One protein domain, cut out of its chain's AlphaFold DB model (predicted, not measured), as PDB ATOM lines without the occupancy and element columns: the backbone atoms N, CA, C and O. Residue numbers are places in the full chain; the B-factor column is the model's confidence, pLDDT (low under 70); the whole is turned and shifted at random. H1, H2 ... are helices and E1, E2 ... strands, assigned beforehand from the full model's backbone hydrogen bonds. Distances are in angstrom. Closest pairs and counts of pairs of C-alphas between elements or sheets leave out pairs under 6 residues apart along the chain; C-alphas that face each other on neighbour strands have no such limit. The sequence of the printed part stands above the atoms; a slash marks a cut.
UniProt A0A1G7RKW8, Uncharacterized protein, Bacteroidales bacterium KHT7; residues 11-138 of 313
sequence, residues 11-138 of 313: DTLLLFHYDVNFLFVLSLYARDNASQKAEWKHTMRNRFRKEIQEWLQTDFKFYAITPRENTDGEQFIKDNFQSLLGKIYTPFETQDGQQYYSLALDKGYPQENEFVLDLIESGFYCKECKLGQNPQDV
ATOM      1  N   ASP A  11      53.454   1.197  25.453       53.91
ATOM      2  CA  ASP A  11      54.673   0.755  26.136       53.91
ATOM      3  C   ASP A  11      54.486  -0.603  26.855       53.91
ATOM      4  O   ASP A  11      55.427  -1.395  26.925       53.91
ATOM      5  N   THR A  12      53.264  -0.919  27.306       52.97
ATOM      6  CA  THR A  12      52.904  -2.224  27.893       52.97
ATOM      7  C   THR A  12      52.726  -3.289  26.807       52.97
ATOM      8  O   THR A  12      53.140  -4.434  26.978       52.97
ATOM      9  N   LEU A  13      52.172  -2.913  25.650       54.38
ATOM     10  CA  LEU A  13      51.923  -3.823  24.527       54.38
ATOM     11  C   LEU A  13      53.187  -4.092  23.685       54.38
ATOM     12  O   LEU A  13      53.363  -5.197  23.169       54.38
ATOM     13  N   LEU A  14      54.111  -3.122  23.602       45.75
ATOM     14  CA  LEU A  14      55.437  -3.279  22.985       45.75
ATOM     15  C   LEU A  14      56.258  -4.380  23.664       45.75
ATOM     16  O   LEU A  14      56.890  -5.166  22.961       45.75
ATOM     17  N   LEU A  15      56.202  -4.496  24.994       47.44
ATOM     18  CA  LEU A  15      56.902  -5.549  25.742       47.44
ATOM     19  C   LEU A  15      56.465  -6.964  25.313       47.44
ATOM     20  O   LEU A  15      57.313  -7.840  25.194       47.44
ATOM     21  N   PHE A  16      55.189  -7.168  24.953       48.03
ATOM     22  CA  PHE A  16      54.709  -8.447  24.397       48.03
ATOM     23  C   PHE A  16      55.037  -8.642  22.917       48.03
ATOM     24  O   PHE A  16      55.147  -9.776  22.449       48.03
ATOM     25  N   HIS A  17      55.176  -7.555  22.153       45.16
ATOM     26  CA  HIS A  17      55.497  -7.635  20.729       45.16
ATOM     27  C   HIS A  17      56.985  -7.938  20.482       45.16
ATOM     28  O   HIS A  17      57.317  -8.617  19.508       45.16
ATOM     29  N   TYR A  18      57.879  -7.504  21.379       43.53
ATOM     30  CA  TYR A  18      59.320  -7.745  21.253       43.53
ATOM     31  C   TYR A  18      59.728  -9.224  21.411       43.53
ATOM     32  O   TYR A  18      60.707  -9.636  20.786       43.53
ATOM     33  N   ASP A  19      58.939 -10.058  22.098       49.88
ATOM     34  CA  ASP A  19      59.217 -11.502  22.229       49.88
ATOM     35  C   ASP A  19      58.802 -12.340  21.004       49.88
ATOM     36  O   ASP A  19      59.273 -13.464  20.810       49.88
ATOM     37  N   VAL A  20      57.990 -11.798  20.091       51.38
ATOM     38  CA  VAL A  20      57.622 -12.509  18.850       51.38
ATOM     39  C   VAL A  20      58.813 -12.604  17.881       51.38
ATOM     40  O   VAL A  20      58.912 -13.568  17.115       51.38
ATOM     41  N   ASN A  21      59.780 -11.683  17.966       47.78
ATOM     42  CA  ASN A  21      61.031 -11.774  17.203       47.78
ATOM     43  C   ASN A  21      61.961 -12.898  17.702       47.78
ATOM     44  O   ASN A  21      62.719 -13.450  16.905       47.78
ATOM     45  N   PHE A  22      61.867 -13.321  18.966       49.38
ATOM     46  CA  PHE A  22      62.649 -14.452  19.485       49.38
ATOM     47  C   PHE A  22      62.236 -15.785  18.837       49.38
ATOM     48  O   PHE A  22      63.084 -16.602  18.476       49.38
ATOM     49  N   LEU A  23      60.934 -15.976  18.589       54.81
ATOM     50  CA  LEU A  23      60.400 -17.151  17.891       54.81
ATOM     51  C   LEU A  23      60.852 -17.230  16.429       54.81
ATOM     52  O   LEU A  23      61.074 -18.327  15.917       54.81
ATOM     53  N   PHE A  24      61.022 -16.084  15.766       52.66
ATOM     54  CA  PHE A  24      61.591 -16.028  14.421       52.66
ATOM     55  C   PHE A  24      63.043 -16.528  14.422       52.66
ATOM     56  O   PHE A  24      63.385 -17.416  13.640       52.66
ATOM     57  N   VAL A  25      63.859 -16.053  15.369       53.75
ATOM     58  CA  VAL A  25      65.257 -16.479  15.534       53.75
ATOM     59  C   VAL A  25      65.356 -17.968  15.892       53.75
ATOM     60  O   VAL A  25      66.128 -18.678  15.260       53.75
ATOM     61  N   LEU A  26      64.525 -18.500  16.799       52.19
ATOM     62  CA  LEU A  26      64.516 -19.940  17.116       52.19
ATOM     63  C   LEU A  26      64.060 -20.813  15.934       52.19
ATOM     64  O   LEU A  26      64.577 -21.913  15.734       52.19
ATOM     65  N   SER A  27      63.111 -20.321  15.131       57.34
ATOM     66  CA  SER A  27      62.608 -21.033  13.949       57.34
ATOM     67  C   SER A  27      63.646 -21.165  12.829       57.34
ATOM     68  O   SER A  27      63.595 -22.134  12.073       57.34
ATOM     69  N   LEU A  28      64.613 -20.241  12.748       53.78
ATOM     70  CA  LEU A  28      65.721 -20.313  11.789       53.78
ATOM     71  C   LEU A  28      66.717 -21.435  12.127       53.78
ATOM     72  O   LEU A  28      67.362 -21.958  11.222       53.78
ATOM     73  N   TYR A  29      66.798 -21.858  13.395       50.41
ATOM     74  CA  TYR A  29      67.689 -22.936  13.849       50.41
ATOM     75  C   TYR A  29      67.000 -24.310  13.966       50.41
ATOM     76  O   TYR A  29      67.675 -25.339  14.021       50.41
ATOM     77  N   ALA A  30      65.663 -24.370  13.965       56.22
ATOM     78  CA  ALA A  30      64.902 -25.607  14.141       56.22
ATOM     79  C   ALA A  30      64.411 -26.216  12.803       56.22
ATOM     80  O   ALA A  30      63.256 -26.068  12.418       56.22
ATOM     81  N   ARG A  31      65.293 -27.006  12.173       51.31
ATOM     82  CA  ARG A  31      65.027 -28.131  11.238       51.31
ATOM     83  C   ARG A  31      64.550 -27.843   9.809       51.31
ATOM     84  O   ARG A  31      63.619 -27.100   9.544       51.31
ATOM     85  N   ASP A  32      65.164 -28.566   8.881       53.47
ATOM     86  CA  ASP A  32      65.152 -28.406   7.426       53.47
ATOM     87  C   ASP A  32      63.983 -29.135   6.713       53.47
ATOM     88  O   ASP A  32      64.193 -29.949   5.820       53.47
ATOM     89  N   ASN A  33      62.723 -28.918   7.135       60.69
ATOM     90  CA  ASN A  33      61.557 -29.492   6.434       60.69
ATOM     91  C   ASN A  33      60.284 -28.623   6.549       60.69
ATOM     92  O   ASN A  33      59.830 -28.307   7.648       60.69
ATOM     93  N   ALA A  34      59.702 -28.210   5.418       59.19
ATOM     94  CA  ALA A  34      58.684 -27.153   5.343       59.19
ATOM     95  C   ALA A  34      57.320 -27.504   5.979       59.19
ATOM     96  O   ALA A  34      56.679 -26.626   6.557       59.19
ATOM     97  N   SER A  35      56.884 -28.766   5.926       59.75
ATOM     98  CA  SER A  35      55.605 -29.202   6.518       59.75
ATOM     99  C   SER A  35      55.675 -29.292   8.046       59.75
ATOM    100  O   SER A  35      54.810 -28.759   8.740       59.75
ATOM    101  N   GLN A  36      56.762 -29.862   8.579       60.69
ATOM    102  CA  GLN A  36      57.018 -29.936  10.024       60.69
ATOM    103  C   GLN A  36      57.194 -28.541  10.642       60.69
ATOM    104  O   GLN A  36      56.769 -28.311  11.772       60.69
ATOM    105  N   LYS A  37      57.744 -27.576   9.887       61.00
ATOM    106  CA  LYS A  37      57.816 -26.163  10.295       61.00
ATOM    107  C   LYS A  37      56.432 -25.547  10.516       61.00
ATOM    108  O   LYS A  37      56.263 -24.800  11.476       61.00
ATOM    109  N   ALA A  38      55.451 -25.832   9.658       64.38
ATOM    110  CA  ALA A  38      54.117 -25.236   9.759       64.38
ATOM    111  C   ALA A  38      53.342 -25.751  10.984       64.38
ATOM    112  O   ALA A  38      52.797 -24.957  11.753       64.38
ATOM    113  N   GLU A  39      53.356 -27.065  11.204       65.88
ATOM    114  CA  GLU A  39      52.696 -27.706  12.345       65.88
ATOM    115  C   GLU A  39      53.364 -27.328  13.677       65.88
ATOM    116  O   GLU A  39      52.694 -26.966  14.650       65.88
ATOM    117  N   TRP A  40      54.700 -27.302  13.704       63.94
ATOM    118  CA  TRP A  40      55.459 -26.860  14.872       63.94
ATOM    119  C   TRP A  40      55.235 -25.376  15.177       63.94
ATOM    120  O   TRP A  40      54.994 -25.017  16.329       63.94
ATOM    121  N   LYS A  41      55.219 -24.511  14.153       62.56
ATOM    122  CA  LYS A  41      54.888 -23.084  14.296       62.56
ATOM    123  C   LYS A  41      53.492 -22.894  14.880       62.56
ATOM    124  O   LYS A  41      53.318 -22.056  15.763       62.56
ATOM    125  N   HIS A  42      52.504 -23.663  14.424       66.75
ATOM    126  CA  HIS A  42      51.145 -23.595  14.958       66.75
ATOM    127  C   HIS A  42      51.084 -24.063  16.419       66.75
ATOM    128  O   HIS A  42      50.445 -23.418  17.252       66.75
ATOM    129  N   THR A  43      51.779 -25.152  16.745       67.38
ATOM    130  CA  THR A  43      51.834 -25.715  18.101       67.38
ATOM    131  C   THR A  43      52.508 -24.755  19.077       67.38
ATOM    132  O   THR A  43      51.950 -24.453  20.132       67.38
ATOM    133  N   MET A  44      53.672 -24.217  18.704       64.50
ATOM    134  CA  MET A  44      54.383 -23.217  19.498       64.50
ATOM    135  C   MET A  44      53.545 -21.953  19.665       64.50
ATOM    136  O   MET A  44      53.330 -21.520  20.791       64.50
ATOM    137  N   ARG A  45      52.980 -21.402  18.583       63.66
ATOM    138  CA  ARG A  45      52.117 -20.213  18.662       63.66
ATOM    139  C   ARG A  45      50.932 -20.420  19.605       63.66
ATOM    140  O   ARG A  45      50.586 -19.504  20.344       63.66
ATOM    141  N   ASN A  46      50.317 -21.601  19.592       68.12
ATOM    142  CA  ASN A  46      49.214 -21.925  20.492       68.12
ATOM    143  C   ASN A  46      49.662 -22.028  21.950       68.12
ATOM    144  O   ASN A  46      48.969 -21.507  22.821       68.12
ATOM    145  N   ARG A  47      50.810 -22.663  22.214       67.38
ATOM    146  CA  ARG A  47      51.373 -22.757  23.565       67.38
ATOM    147  C   ARG A  47      51.701 -21.374  24.124       67.38
ATOM    148  O   ARG A  47      51.179 -21.021  25.172       67.38
ATOM    149  N   PHE A  48      52.448 -20.569  23.369       64.75
ATOM    150  CA  PHE A  48      52.778 -19.192  23.742       64.75
ATOM    151  C   PHE A  48      51.531 -18.340  23.966       64.75
ATOM    152  O   PHE A  48      51.431 -17.638  24.965       64.75
ATOM    153  N   ARG A  49      50.546 -18.426  23.062       66.81
ATOM    154  CA  ARG A  49      49.269 -17.728  23.238       66.81
ATOM    155  C   ARG A  49      48.616 -18.113  24.563       66.81
ATOM    156  O   ARG A  49      48.184 -17.223  25.281       66.81
ATOM    157  N   LYS A  50      48.539 -19.408  24.873       73.31
ATOM    158  CA  LYS A  50      47.898 -19.899  26.094       73.31
ATOM    159  C   LYS A  50      48.625 -19.411  27.349       73.31
ATOM    160  O   LYS A  50      47.978 -18.892  28.248       73.31
ATOM    161  N   GLU A  51      49.951 -19.502  27.371       70.44
ATOM    162  CA  GLU A  51      50.773 -19.045  28.500       70.44
ATOM    163  C   GLU A  51      50.636 -17.533  28.728       70.44
ATOM    164  O   GLU A  51      50.407 -17.100  29.855       70.44
ATOM    165  N   ILE A  52      50.673 -16.725  27.662       69.44
ATOM    166  CA  ILE A  52      50.463 -15.271  27.756       69.44
ATOM    167  C   ILE A  52      49.048 -14.955  28.256       69.44
ATOM    168  O   ILE A  52      48.876 -14.072  29.091       69.44
ATOM    169  N   GLN A  53      48.028 -15.669  27.773       74.69
ATOM    170  CA  GLN A  53      46.647 -15.485  28.232       74.69
ATOM    171  C   GLN A  53      46.483 -15.829  29.717       74.69
ATOM    172  O   GLN A  53      45.794 -15.112  30.438       74.69
ATOM    173  N   GLU A  54      47.088 -16.919  30.186       78.44
ATOM    174  CA  GLU A  54      47.057 -17.324  31.596       78.44
ATOM    175  C   GLU A  54      47.788 -16.314  32.483       78.44
ATOM    176  O   GLU A  54      47.250 -15.870  33.500       78.44
ATOM    177  N   TRP A  55      48.978 -15.894  32.061       77.75
ATOM    178  CA  TRP A  55      49.772 -14.905  32.775       77.75
ATOM    179  C   TRP A  55      49.045 -13.552  32.859       77.75
ATOM    180  O   TRP A  55      48.836 -13.039  33.955       77.75
ATOM    181  N   LEU A  56      48.512 -13.035  31.746       78.81
ATOM    182  CA  LEU A  56      47.738 -11.787  31.739       78.81
ATOM    183  C   LEU A  56      46.501 -11.852  32.641       78.81
ATOM    184  O   LEU A  56      46.192 -10.892  33.338       78.81
ATOM    185  N   GLN A  57      45.789 -12.978  32.655       82.62
ATOM    186  CA  GLN A  57      44.606 -13.161  33.506       82.62
ATOM    187  C   GLN A  57      44.946 -13.344  34.992       82.62
ATOM    188  O   GLN A  57      44.049 -13.290  35.840       82.62
ATOM    189  N   THR A  58      46.217 -13.559  35.333       83.19
ATOM    190  CA  THR A  58      46.671 -13.589  36.728       83.19
ATOM    191  C   THR A  58      46.634 -12.187  37.320       83.19
ATOM    192  O   THR A  58      46.063 -12.015  38.400       83.19
ATOM    193  N   ASP A  59      47.085 -11.188  36.564       82.94
ATOM    194  CA  ASP A  59      47.210  -9.808  37.038       82.94
ATOM    195  C   ASP A  59      46.030  -8.919  36.620       82.94
ATOM    196  O   ASP A  59      45.670  -7.991  37.340       82.94
ATOM    197  N   PHE A  60      45.352  -9.239  35.516       85.88
ATOM    198  CA  PHE A  60      44.239  -8.454  34.982       85.88
ATOM    199  C   PHE A  60      42.913  -9.216  35.016       85.88
ATOM    200  O   PHE A  60      42.855 -10.442  34.901       85.88
ATOM    201  N   LYS A  61      41.820  -8.467  35.158       88.81
ATOM    202  CA  LYS A  61      40.464  -8.916  34.842       88.81
ATOM    203  C   LYS A  61      40.059  -8.370  33.481       88.81
ATOM    204  O   LYS A  61      40.277  -7.193  33.200       88.81
ATOM    205  N   PHE A  62      39.457  -9.229  32.670       88.75
ATOM    206  CA  PHE A  62      39.036  -8.904  31.315       88.75
ATOM    207  C   PHE A  62      37.520  -8.877  31.223       88.75
ATOM    208  O   PHE A  62      36.835  -9.756  31.747       88.75
ATOM    209  N   TYR A  63      37.013  -7.874  30.525       88.75
ATOM    210  CA  TYR A  63      35.598  -7.688  30.274       88.75
ATOM    211  C   TYR A  63      35.387  -7.467  28.784       88.75
ATOM    212  O   TYR A  63      36.151  -6.753  28.131       88.75
ATOM    213  N   ALA A  64      34.340  -8.081  28.252       88.06
ATOM    214  CA  ALA A  64      33.795  -7.704  26.966       88.06
ATOM    215  C   ALA A  64      32.737  -6.634  27.216       88.06
ATOM    216  O   ALA A  64      31.896  -6.781  28.111       88.06
ATOM    217  N   ILE A  65      32.777  -5.571  26.419       88.75
ATOM    218  CA  ILE A  65      31.778  -4.511  26.480       88.75
ATOM    219  C   ILE A  65      31.209  -4.234  25.092       88.75
ATOM    220  O   ILE A  65      31.919  -4.306  24.086       88.75
ATOM    221  N   THR A  66      29.921  -3.917  25.035       86.81
ATOM    222  CA  THR A  66      29.242  -3.483  23.809       86.81
ATOM    223  C   THR A  66      28.344  -2.288  24.133       86.81
ATOM    224  O   THR A  66      27.765  -2.266  25.227       86.81
ATOM    225  N   PRO A  67      28.269  -1.262  23.265       84.38
ATOM    226  CA  PRO A  67      27.438  -0.094  23.527       84.38
ATOM    227  C   PRO A  67      25.966  -0.496  23.647       84.38
ATOM    228  O   PRO A  67      25.511  -1.453  23.015       84.38
ATOM    229  N   ARG A  68      25.202   0.226  24.465       83.06
ATOM    230  CA  ARG A  68      23.745   0.048  24.525       83.06
ATOM    231  C   ARG A  68      23.087   0.562  23.237       83.06
ATOM    232  O   ARG A  68      23.712   1.279  22.461       83.06
ATOM    233  N   GLU A  69      21.811   0.223  23.024       73.56
ATOM    234  CA  GLU A  69      21.081   0.526  21.775       73.56
ATOM    235  C   GLU A  69      21.147   2.008  21.358       73.56
ATOM    236  O   GLU A  69      21.185   2.302  20.167       73.56
ATOM    237  N   ASN A  70      21.219   2.926  22.331       62.94
ATOM    238  CA  ASN A  70      21.227   4.378  22.122       62.94
ATOM    239  C   ASN A  70      22.591   5.037  22.416       62.94
ATOM    240  O   ASN A  70      22.648   6.241  22.656       62.94
ATOM    241  N   THR A  71      23.684   4.269  22.464       65.94
ATOM    242  CA  THR A  71      25.014   4.787  22.822       65.94
ATOM    243  C   THR A  71      25.984   4.658  21.652       65.94
ATOM    244  O   THR A  71      26.241   3.556  21.172       65.94
ATOM    245  N   ASP A  72      26.568   5.781  21.227       71.81
ATOM    246  CA  ASP A  72      27.723   5.780  20.326       71.81
ATOM    247  C   ASP A  72      28.972   5.373  21.118       71.81
ATOM    248  O   ASP A  72      29.479   6.124  21.959       71.81
ATOM    249  N   GLY A  73      29.449   4.154  20.867       70.38
ATOM    250  CA  GLY A  73      30.594   3.598  21.573       70.38
ATOM    251  C   GLY A  73      31.898   4.348  21.313       70.38
ATOM    252  O   GLY A  73      32.710   4.497  22.227       70.38
ATOM    253  N   GLU A  74      32.106   4.851  20.095       71.62
ATOM    254  CA  GLU A  74      33.337   5.549  19.730       71.62
ATOM    255  C   GLU A  74      33.384   6.937  20.371       71.62
ATOM    256  O   GLU A  74      34.416   7.327  20.925       71.62
ATOM    257  N   GLN A  75      32.260   7.660  20.351       67.38
ATOM    258  CA  GLN A  75      32.170   8.974  20.981       67.38
ATOM    259  C   GLN A  75      32.291   8.877  22.507       67.38
ATOM    260  O   GLN A  75      33.099   9.589  23.097       67.38
ATOM    261  N   PHE A  76      31.610   7.918  23.144       76.00
ATOM    262  CA  PHE A  76      31.711   7.714  24.593       76.00
ATOM    263  C   PHE A  76      33.155   7.458  25.053       76.00
ATOM    264  O   PHE A  76      33.593   7.970  26.089       76.00
ATOM    265  N   ILE A  77      33.911   6.657  24.291       77.44
ATOM    266  CA  ILE A  77      35.315   6.363  24.602       77.44
ATOM    267  C   ILE A  77      36.190   7.609  24.423       77.44
ATOM    268  O   ILE A  77      37.110   7.806  25.219       77.44
ATOM    269  N   LYS A  78      35.912   8.456  23.421       71.94
ATOM    270  CA  LYS A  78      36.616   9.735  23.219       71.94
ATOM    271  C   LYS A  78      36.376  10.700  24.380       71.94
ATOM    272  O   LYS A  78      37.343  11.242  24.912       71.94
ATOM    273  N   ASP A  79      35.133  10.850  24.822       73.31
ATOM    274  CA  ASP A  79      34.775  11.781  25.902       73.31
ATOM    275  C   ASP A  79      35.392  11.351  27.242       73.31
ATOM    276  O   ASP A  79      35.853  12.165  28.041       73.31
ATOM    277  N   ASN A  80      35.493  10.037  27.458       77.81
ATOM    278  CA  ASN A  80      36.071   9.448  28.663       77.81
ATOM    279  C   ASN A  80      37.527   8.992  28.487       77.81
ATOM    280  O   ASN A  80      38.049   8.219  29.300       77.81
ATOM    281  N   PHE A  81      38.208   9.483  27.446       75.56
ATOM    282  CA  PHE A  81      39.523   8.997  27.038       75.56
ATOM    283  C   PHE A  81      40.540   9.023  28.177       75.56
ATOM    284  O   PHE A  81      41.262   8.052  28.359       75.56
ATOM    285  N   GLN A  82      40.569  10.072  29.010       75.00
ATOM    286  CA  GLN A  82      41.524  10.166  30.125       75.00
ATOM    287  C   GLN A  82      41.403   9.005  31.127       75.00
ATOM    288  O   GLN A  82      42.416   8.526  31.638       75.00
ATOM    289  N   SER A  83      40.177   8.547  31.389       76.19
ATOM    290  CA  SER A  83      39.884   7.462  32.332       76.19
ATOM    291  C   SER A  83      40.094   6.079  31.711       76.19
ATOM    292  O   SER A  83      40.485   5.140  32.413       76.19
ATOM    293  N   LEU A  84      39.846   5.958  30.403       82.75
ATOM    294  CA  LEU A  84      39.856   4.700  29.645       82.75
ATOM    295  C   LEU A  84      41.173   4.441  28.896       82.75
ATOM    296  O   LEU A  84      41.385   3.343  28.371       82.75
ATOM    297  N   LEU A  85      42.070   5.430  28.858       81.81
ATOM    298  CA  LEU A  85      43.339   5.383  28.140       81.81
ATOM    299  C   LEU A  85      44.155   4.151  28.529       81.81
ATOM    300  O   LEU A  85      44.517   3.968  29.689       81.81
ATOM    301  N   GLY A  86      44.463   3.318  27.533       74.69
ATOM    302  CA  GLY A  86      45.257   2.104  27.708       74.69
ATOM    303  C   GLY A  86      44.557   0.988  28.494       74.69
ATOM    304  O   GLY A  86      45.200  -0.009  28.810       74.69
ATOM    305  N   LYS A  87      43.259   1.117  28.800       85.12
ATOM    306  CA  LYS A  87      42.425   0.070  29.423       85.12
ATOM    307  C   LYS A  87      41.439  -0.563  28.452       85.12
ATOM    308  O   LYS A  87      41.034  -1.699  28.675       85.12
ATOM    309  N   ILE A  88      41.092   0.136  27.369       83.88
ATOM    310  CA  ILE A  88      40.223  -0.373  26.304       83.88
ATOM    311  C   ILE A  88      41.022  -0.654  25.033       83.88
ATOM    312  O   ILE A  88      41.897   0.121  24.645       83.88
ATOM    313  N   TYR A  89      40.675  -1.749  24.365       78.81
ATOM    314  CA  TYR A  89      41.149  -2.106  23.036       78.81
ATOM    315  C   TYR A  89      39.975  -2.541  22.154       78.81
ATOM    316  O   TYR A  89      39.006  -3.127  22.639       78.81
ATOM    317  N   THR A  90      40.080  -2.289  20.848       72.00
ATOM    318  CA  THR A  90      39.134  -2.730  19.809       72.00
ATOM    319  C   THR A  90      39.731  -3.895  19.007       72.00
ATOM    320  O   THR A  90      40.254  -3.682  17.913       72.00
ATOM    321  N   PRO A  91      39.720  -5.135  19.534       55.59
ATOM    322  CA  PRO A  91      40.250  -6.299  18.821       55.59
ATOM    323  C   PRO A  91      39.298  -6.851  17.752       55.59
ATOM    324  O   PRO A  91      39.717  -7.702  16.969       55.59
ATOM    325  N   PHE A  92      38.025  -6.447  17.757       56.38
ATOM    326  CA  PHE A  92      36.980  -7.053  16.938       56.38
ATOM    327  C   PHE A  92      36.569  -6.100  15.815       56.38
ATOM    328  O   PHE A  92      36.205  -4.954  16.070       56.38
ATOM    329  N   GLU A  93      36.618  -6.575  14.571       53.66
ATOM    330  CA  GLU A  93      35.930  -5.907  13.467       53.66
ATOM    331  C   GLU A  93      34.419  -5.957  13.727       53.66
ATOM    332  O   GLU A  93      33.922  -6.934  14.292       53.66
ATOM    333  N   THR A  94      33.689  -4.907  13.341       57.28
ATOM    334  CA  THR A  94      32.228  -4.857  13.465       57.28
ATOM    335  C   THR A  94      31.622  -6.063  12.747       57.28
ATOM    336  O   THR A  94      31.626  -6.131  11.520       57.28
ATOM    337  N   GLN A  95      31.103  -7.019  13.512       53.75
ATOM    338  CA  GLN A  95      30.422  -8.203  12.993       53.75
ATOM    339  C   GLN A  95      28.924  -8.019  13.209       53.75
ATOM    340  O   GLN A  95      28.495  -7.622  14.291       53.75
ATOM    341  N   ASP A  96      28.136  -8.244  12.157       57.66
ATOM    342  CA  ASP A  96      26.674  -8.096  12.165       57.66
ATOM    343  C   ASP A  96      26.169  -6.708  12.622       57.66
ATOM    344  O   ASP A  96      25.066  -6.572  13.145       57.66
ATOM    345  N   GLY A  97      26.974  -5.656  12.419       60.44
ATOM    346  CA  GLY A  97      26.632  -4.278  12.800       60.44
ATOM    347  C   GLY A  97      26.838  -3.945  14.283       60.44
ATOM    348  O   GLY A  97      26.588  -2.807  14.671       60.44
ATOM    349  N   GLN A  98      27.324  -4.890  15.097       71.81
ATOM    350  CA  GLN A  98      27.588  -4.696  16.524       71.81
ATOM    351  C   GLN A  98      29.079  -4.472  16.800       71.81
ATOM    352  O   GLN A  98      29.944  -5.197  16.302       71.81
ATOM    353  N   GLN A  99      29.381  -3.459  17.616       76.62
ATOM    354  CA  GLN A  99      30.741  -3.150  18.053       76.62
ATOM    355  C   GLN A  99      31.042  -3.800  19.404       76.62
ATOM    356  O   GLN A  99      30.249  -3.721  20.349       76.62
ATOM    357  N   TYR A 100      32.220  -4.415  19.500       81.44
ATOM    358  CA  TYR A 100      32.715  -5.058  20.711       81.44
ATOM    359  C   TYR A 100      34.061  -4.461  21.100       81.44
ATOM    360  O   TYR A 100      34.958  -4.312  20.268       81.44
ATOM    361  N   TYR A 101      34.228  -4.198  22.390       84.50
ATOM    362  CA  TYR A 101      35.475  -3.712  22.956       84.50
ATOM    363  C   TYR A 101      35.938  -4.648  24.068       84.50
ATOM    364  O   TYR A 101      35.138  -5.303  24.739       84.50
ATOM    365  N   SER A 102      37.251  -4.706  24.254       84.31
ATOM    366  CA  SER A 102      37.887  -5.420  25.354       84.31
ATOM    367  C   SER A 102      38.371  -4.412  26.384       84.31
ATOM    368  O   SER A 102      39.115  -3.494  26.044       84.31
ATOM    369  N   LEU A 103      37.947  -4.586  27.632       88.50
ATOM    370  CA  LEU A 103      38.363  -3.792  28.781       88.50
ATOM    371  C   LEU A 103      39.244  -4.659  29.685       88.50
ATOM    372  O   LEU A 103      38.839  -5.749  30.089       88.50
ATOM    373  N   ALA A 104      40.435  -4.169  30.018       89.12
ATOM    374  CA  ALA A 104      41.376  -4.839  30.906       89.12
ATOM    375  C   ALA A 104      41.676  -3.967  32.127       89.12
ATOM    376  O   ALA A 104      42.093  -2.816  31.988       89.12
ATOM    377  N   LEU A 105      41.478  -4.537  33.316       89.25
ATOM    378  CA  LEU A 105      41.644  -3.851  34.595       89.25
ATOM    379  C   LEU A 105      42.618  -4.610  35.495       89.25
ATOM    380  O   LEU A 105      42.420  -5.794  35.767       89.25
ATOM    381  N   ASP A 106      43.668  -3.932  35.951       88.31
ATOM    382  CA  ASP A 106      44.711  -4.495  36.812       88.31
ATOM    383  C   ASP A 106      44.156  -4.737  38.222       88.31
ATOM    384  O   ASP A 106      43.636  -3.825  38.870       88.31
ATOM    385  N   LYS A 107      44.270  -5.965  38.733       87.25
ATOM    386  CA  LYS A 107      43.749  -6.359  40.052       87.25
ATOM    387  C   LYS A 107      44.377  -5.576  41.211       87.25
ATOM    388  O   LYS A 107      43.772  -5.521  42.280       87.25
ATOM    389  N   GLY A 108      45.535  -4.948  41.012       86.00
ATOM    390  CA  GLY A 108      46.201  -4.096  41.996       86.00
ATOM    391  C   GLY A 108      45.513  -2.750  42.270       86.00
ATOM    392  O   GLY A 108      45.912  -2.065  43.212       86.00
ATOM    393  N   TYR A 109      44.487  -2.366  41.495       85.38
ATOM    394  CA  TYR A 109      43.837  -1.043  41.570       85.38
ATOM    395  C   TYR A 109      42.313  -1.130  41.779       85.38
ATOM    396  O   TYR A 109      41.547  -0.598  40.976       85.38
ATOM    397  N   PRO A 110      41.821  -1.768  42.859       84.12
ATOM    398  CA  PRO A 110      40.393  -2.049  43.033       84.12
ATOM    399  C   PRO A 110      39.501  -0.797  43.030       84.12
ATOM    400  O   PRO A 110      38.455  -0.818  42.393       84.12
ATOM    401  N   GLN A 111      39.931   0.301  43.662       76.44
ATOM    402  CA  GLN A 111      39.155   1.552  43.721       76.44
ATOM    403  C   GLN A 111      39.015   2.228  42.348       76.44
ATOM    404  O   GLN A 111      37.956   2.739  42.001       76.44
ATOM    405  N   GLU A 112      40.086   2.230  41.549       80.81
ATOM    406  CA  GLU A 112      40.047   2.777  40.189       80.81
ATOM    407  C   GLU A 112      39.212   1.884  39.264       80.81
ATOM    408  O   GLU A 112      38.493   2.378  38.401       80.81
ATOM    409  N   ASN A 113      39.291   0.568  39.458       87.06
ATOM    410  CA  ASN A 113      38.539  -0.396  38.668       87.06
ATOM    411  C   ASN A 113      37.036  -0.288  38.913       87.06
ATOM    412  O   ASN A 113      36.282  -0.356  37.951       87.06
ATOM    413  N   GLU A 114      36.611  -0.101  40.163       83.69
ATOM    414  CA  GLU A 114      35.207   0.137  40.512       83.69
ATOM    415  C   GLU A 114      34.683   1.394  39.803       83.69
ATOM    416  O   GLU A 114      33.698   1.321  39.077       83.69
ATOM    417  N   PHE A 115      35.437   2.497  39.856       81.31
ATOM    418  CA  PHE A 115      35.104   3.722  39.122       81.31
ATOM    419  C   PHE A 115      34.989   3.508  37.602       81.31
ATOM    420  O   PHE A 115      34.072   4.025  36.965       81.31
ATOM    421  N   VAL A 116      35.925   2.767  36.999       84.00
ATOM    422  CA  VAL A 116      35.895   2.487  35.554       84.00
ATOM    423  C   VAL A 116      34.710   1.594  35.190       84.00
ATOM    424  O   VAL A 116      34.092   1.820  34.152       84.00
ATOM    425  N   LEU A 117      34.381   0.598  36.015       86.12
ATOM    426  CA  LEU A 117      33.233  -0.276  35.784       86.12
ATOM    427  C   LEU A 117      31.920   0.507  35.878       86.12
ATOM    428  O   LEU A 117      31.128   0.424  34.944       86.12
ATOM    429  N   ASP A 118      31.746   1.339  36.906       83.25
ATOM    430  CA  ASP A 118      30.564   2.198  37.066       83.25
ATOM    431  C   ASP A 118      30.391   3.154  35.878       83.25
ATOM    432  O   ASP A 118      29.293   3.315  35.336       83.25
ATOM    433  N   LEU A 119      31.494   3.768  35.431       83.12
ATOM    434  CA  LEU A 119      31.503   4.623  34.249       83.12
ATOM    435  C   LEU A 119      31.042   3.844  33.012       83.12
ATOM    436  O   LEU A 119      30.173   4.308  32.279       83.12
ATOM    437  N   ILE A 120      31.602   2.660  32.777       86.00
ATOM    438  CA  ILE A 120      31.302   1.847  31.595       86.00
ATOM    439  C   ILE A 120      29.859   1.335  31.621       86.00
ATOM    440  O   ILE A 120      29.182   1.398  30.597       86.00
ATOM    441  N   GLU A 121      29.346   0.893  32.767       85.12
ATOM    442  CA  GLU A 121      27.979   0.365  32.889       85.12
ATOM    443  C   GLU A 121      26.887   1.396  32.555       85.12
ATOM    444  O   GLU A 121      25.782   1.009  32.143       85.12
ATOM    445  N   SER A 122      27.207   2.694  32.653       79.75
ATOM    446  CA  SER A 122      26.308   3.793  32.281       79.75
ATOM    447  C   SER A 122      25.982   3.847  30.780       79.75
ATOM    448  O   SER A 122      24.862   4.202  30.416       79.75
ATOM    449  N   GLY A 123      26.918   3.446  29.909       78.06
ATOM    450  CA  GLY A 123      26.769   3.505  28.446       78.06
ATOM    451  C   GLY A 123      26.897   2.154  27.733       78.06
ATOM    452  O   GLY A 123      26.482   2.006  26.586       78.06
ATOM    453  N   PHE A 124      27.439   1.141  28.405       87.25
ATOM    454  CA  PHE A 124      27.750  -0.158  27.820       87.25
ATOM    455  C   PHE A 124      27.099  -1.290  28.609       87.25
ATOM    456  O   PHE A 124      26.897  -1.220  29.822       87.25
ATOM    457  N   TYR A 125      26.822  -2.387  27.912       86.44
ATOM    458  CA  TYR A 125      26.713  -3.688  28.553       86.44
ATOM    459  C   TYR A 125      28.125  -4.188  28.849       86.44
ATOM    460  O   TYR A 125      28.939  -4.289  27.935       86.44
ATOM    461  N   CYS A 126      28.406  -4.509  30.111       88.25
ATOM    462  CA  CYS A 126      29.705  -5.000  30.562       88.25
ATOM    463  C   CYS A 126      29.567  -6.405  31.154       88.25
ATOM    464  O   CYS A 126      28.727  -6.641  32.028       88.25
ATOM    465  N   LYS A 127      30.376  -7.354  30.671       88.31
ATOM    466  CA  LYS A 127      30.447  -8.717  31.211       88.31
ATOM    467  C   LYS A 127      31.881  -9.207  31.259       88.31
ATOM    468  O   LYS A 127      32.660  -8.960  30.344       88.31
ATOM    469  N   GLU A 128      32.221  -9.926  32.325       88.62
ATOM    470  CA  GLU A 128      33.525 -10.578  32.433       88.62
ATOM    471  C   GLU A 128      33.693 -11.575  31.278       88.62
ATOM    472  O   GLU A 128      32.809 -12.389  31.006       88.62
ATOM    473  N   CYS A 129      34.818 -11.480  30.575       84.94
ATOM    474  CA  CYS A 129      35.111 -12.277  29.390       84.94
ATOM    475  C   CYS A 129      36.581 -12.670  29.410       84.94
ATOM    476  O   CYS A 129      37.463 -11.816  29.332       84.94
ATOM    477  N   LYS A 130      36.859 -13.971  29.497       82.94
ATOM    478  CA  LYS A 130      38.235 -14.475  29.537       82.94
ATOM    479  C   LYS A 130      38.945 -14.254  28.203       82.94
ATOM    480  O   LYS A 130      38.325 -14.264  27.138       82.94
ATOM    481  N   LEU A 131      40.267 -14.108  28.241       77.12
ATOM    482  CA  LEU A 131      41.056 -14.028  27.013       77.12
ATOM    483  C   LEU A 131      40.938 -15.342  26.228       77.12
ATOM    484  O   LEU A 131      41.256 -16.412  26.737       77.12
ATOM    485  N   GLY A 132      40.505 -15.247  24.969       71.50
ATOM    486  CA  GLY A 132      40.245 -16.403  24.105       71.50
ATOM    487  C   GLY A 132      38.788 -16.878  24.095       71.50
ATOM    488  O   GLY A 132      38.461 -17.749  23.295       71.50
ATOM    489  N   GLN A 133      37.918 -16.297  24.926       76.38
ATOM    490  CA  GLN A 133      36.469 -16.482  24.849       76.38
ATOM    491  C   GLN A 133      35.864 -15.521  23.813       76.38
ATOM    492  O   GLN A 133      36.347 -14.399  23.649       76.38
ATOM    493  N   ASN A 134      34.822 -15.958  23.102       76.69
ATOM    494  CA  ASN A 134      34.124 -15.104  22.148       76.69
ATOM    495  C   ASN A 134      33.207 -14.120  22.909       76.69
ATOM    496  O   ASN A 134      32.356 -14.572  23.679       76.69
ATOM    497  N   PRO A 135      33.342 -12.795  22.710       74.50
ATOM    498  CA  PRO A 135      32.492 -11.801  23.373       74.50
ATOM    499  C   PRO A 135      30.999 -11.961  23.049       74.50
ATOM    500  O   PRO A 135      30.159 -11.598  23.870       74.50
ATOM    501  N   GLN A 136      30.654 -12.535  21.892       77.25
ATOM    502  CA  GLN A 136      29.263 -12.766  21.483       77.25
ATOM    503  C   GLN A 136      28.540 -13.793  22.363       77.25
ATOM    504  O   GLN A 136      27.318 -13.757  22.466       77.25
ATOM    505  N   ASP A 137      29.283 -14.697  23.007       80.25
ATOM    506  CA  ASP A 137      28.699 -15.731  23.865       80.25
ATOM    507  C   ASP A 137      28.286 -15.172  25.237       80.25
ATOM    508  O   ASP A 137      27.485 -15.782  25.945       80.25
ATOM    509  N   VAL A 138      28.860 -14.032  25.640       81.88
ATOM    510  CA  VAL A 138      28.678 -13.438  26.977       81.88
ATOM    511  C   VAL A 138      27.869 -12.148  26.966       81.88
ATOM    512  O   VAL A 138      27.290 -11.790  27.993       81.88
TER     513      VAL A 138
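Overview. This is residues 11 to 138 of the 313 residues of an uncharacterized protein of Bacteroidales bacterium KHT7 (UniProt A0A1G7RKW8). A small twisted sheet of three strands, with helix H6 packed along one face, makes a head, and a long helical arm reaches away from it: H3 runs out from the sheet, and H2 and H1 fold back loosely alongside. Two short helices, H4 and H5, sit near H6, and the loop of residues 85 to 100 joins H5 to E2. The printed part has 128 residues, with six named helices and three named strands in the order H1 H2 H3 E1 H4 H5 E2 H6 E3; the sheet, E2 E1 E3, is antiparallel and the class is mixed, helices and strands. The whole is loose, with a radius of gyration of the C-alphas of 18.0 A, and elongated, spanning 56 by 35 by 23 A.

Arrangement. Begin at the inner strand E1, residues 60 to 67. Beside it is edge strand E2, residues 101 to 106, antiparallel at 151 degrees; look for N 63 and O 103, within hydrogen-bond range at 2.8 A. The other edge strand, E3, residues 124 to 128, is antiparallel to E1 at 149 degrees, with N 64 and O 127 at 2.8 A. The sheet is only just strongly twisted, its C-alphas lying up to 4.2 A off the best plane. H6, residues 110 to 123, is on one face, two layers in all, at a height over the sheet of 9.0 A; it is over E2 and E1 and runs along the strands, at 3 degrees to E2 on the local plane. Its closest C-alphas to E2 are those of Asn 113 and Leu 105, 6.2 A. E2, H6 and E3 form a split strand-helix-strand unit, two strands running the same way with E1 between them, and its crossover is right-handed. H4, residues 73 to 79, only grazes the sheet with residues 73 to 76. H5, residues 81 to 84, is close to H6 but not clearly touching, the closest C-alphas being those of Ser 83 and Val 116, 7.1 A. H3, residues 34 to 59, only grazes the sheet with residues 54 to 59. H2, residues 20 to 29, is close to H3 but not clearly touching: the closest C-alphas, of Ser 27 and Lys 37, are 7.9 A apart, and the lines stand at a shallow tilt of 31 degrees, opposite ways. H1, residues 11 to 18, and H3 are apart. Every O i to N i+4 pair is within hydrogen-bond range in H4; the counts are 2 of 4 in H1, 4 of 6 in H2, 21 of 22 in H3 and 9 of 10 in H6, and H5 is too short for such a pair.

Along the chain. Find C-alpha 60 at (44.239, -8.454, 34.982), where E1 begins a run of 22.0 A; H3 ends one residue before, after 37.9 A from C-alpha 34 at (58.684, -27.153, 5.343). H6 is 20.7 A long, E2 16.7 A, H2 15.3 A and E3 12.8 A, ending at C-alpha 128, (33.525, -10.578, 32.433).

Size, cuts and confidence. The C-alphas of Asp 32 and Asn 70 are the two farthest apart, 56.7 A. Residues 31 to 36, of which 34 to 36 belong to H3, stand free. The printed part has no cut, and the one long link is H5 to E2, 16 residues. Mean pLDDT of the printed part is 71.9; residues 11 to 49, 52, 70 to 71, 75 and 91 to 97 are under 70.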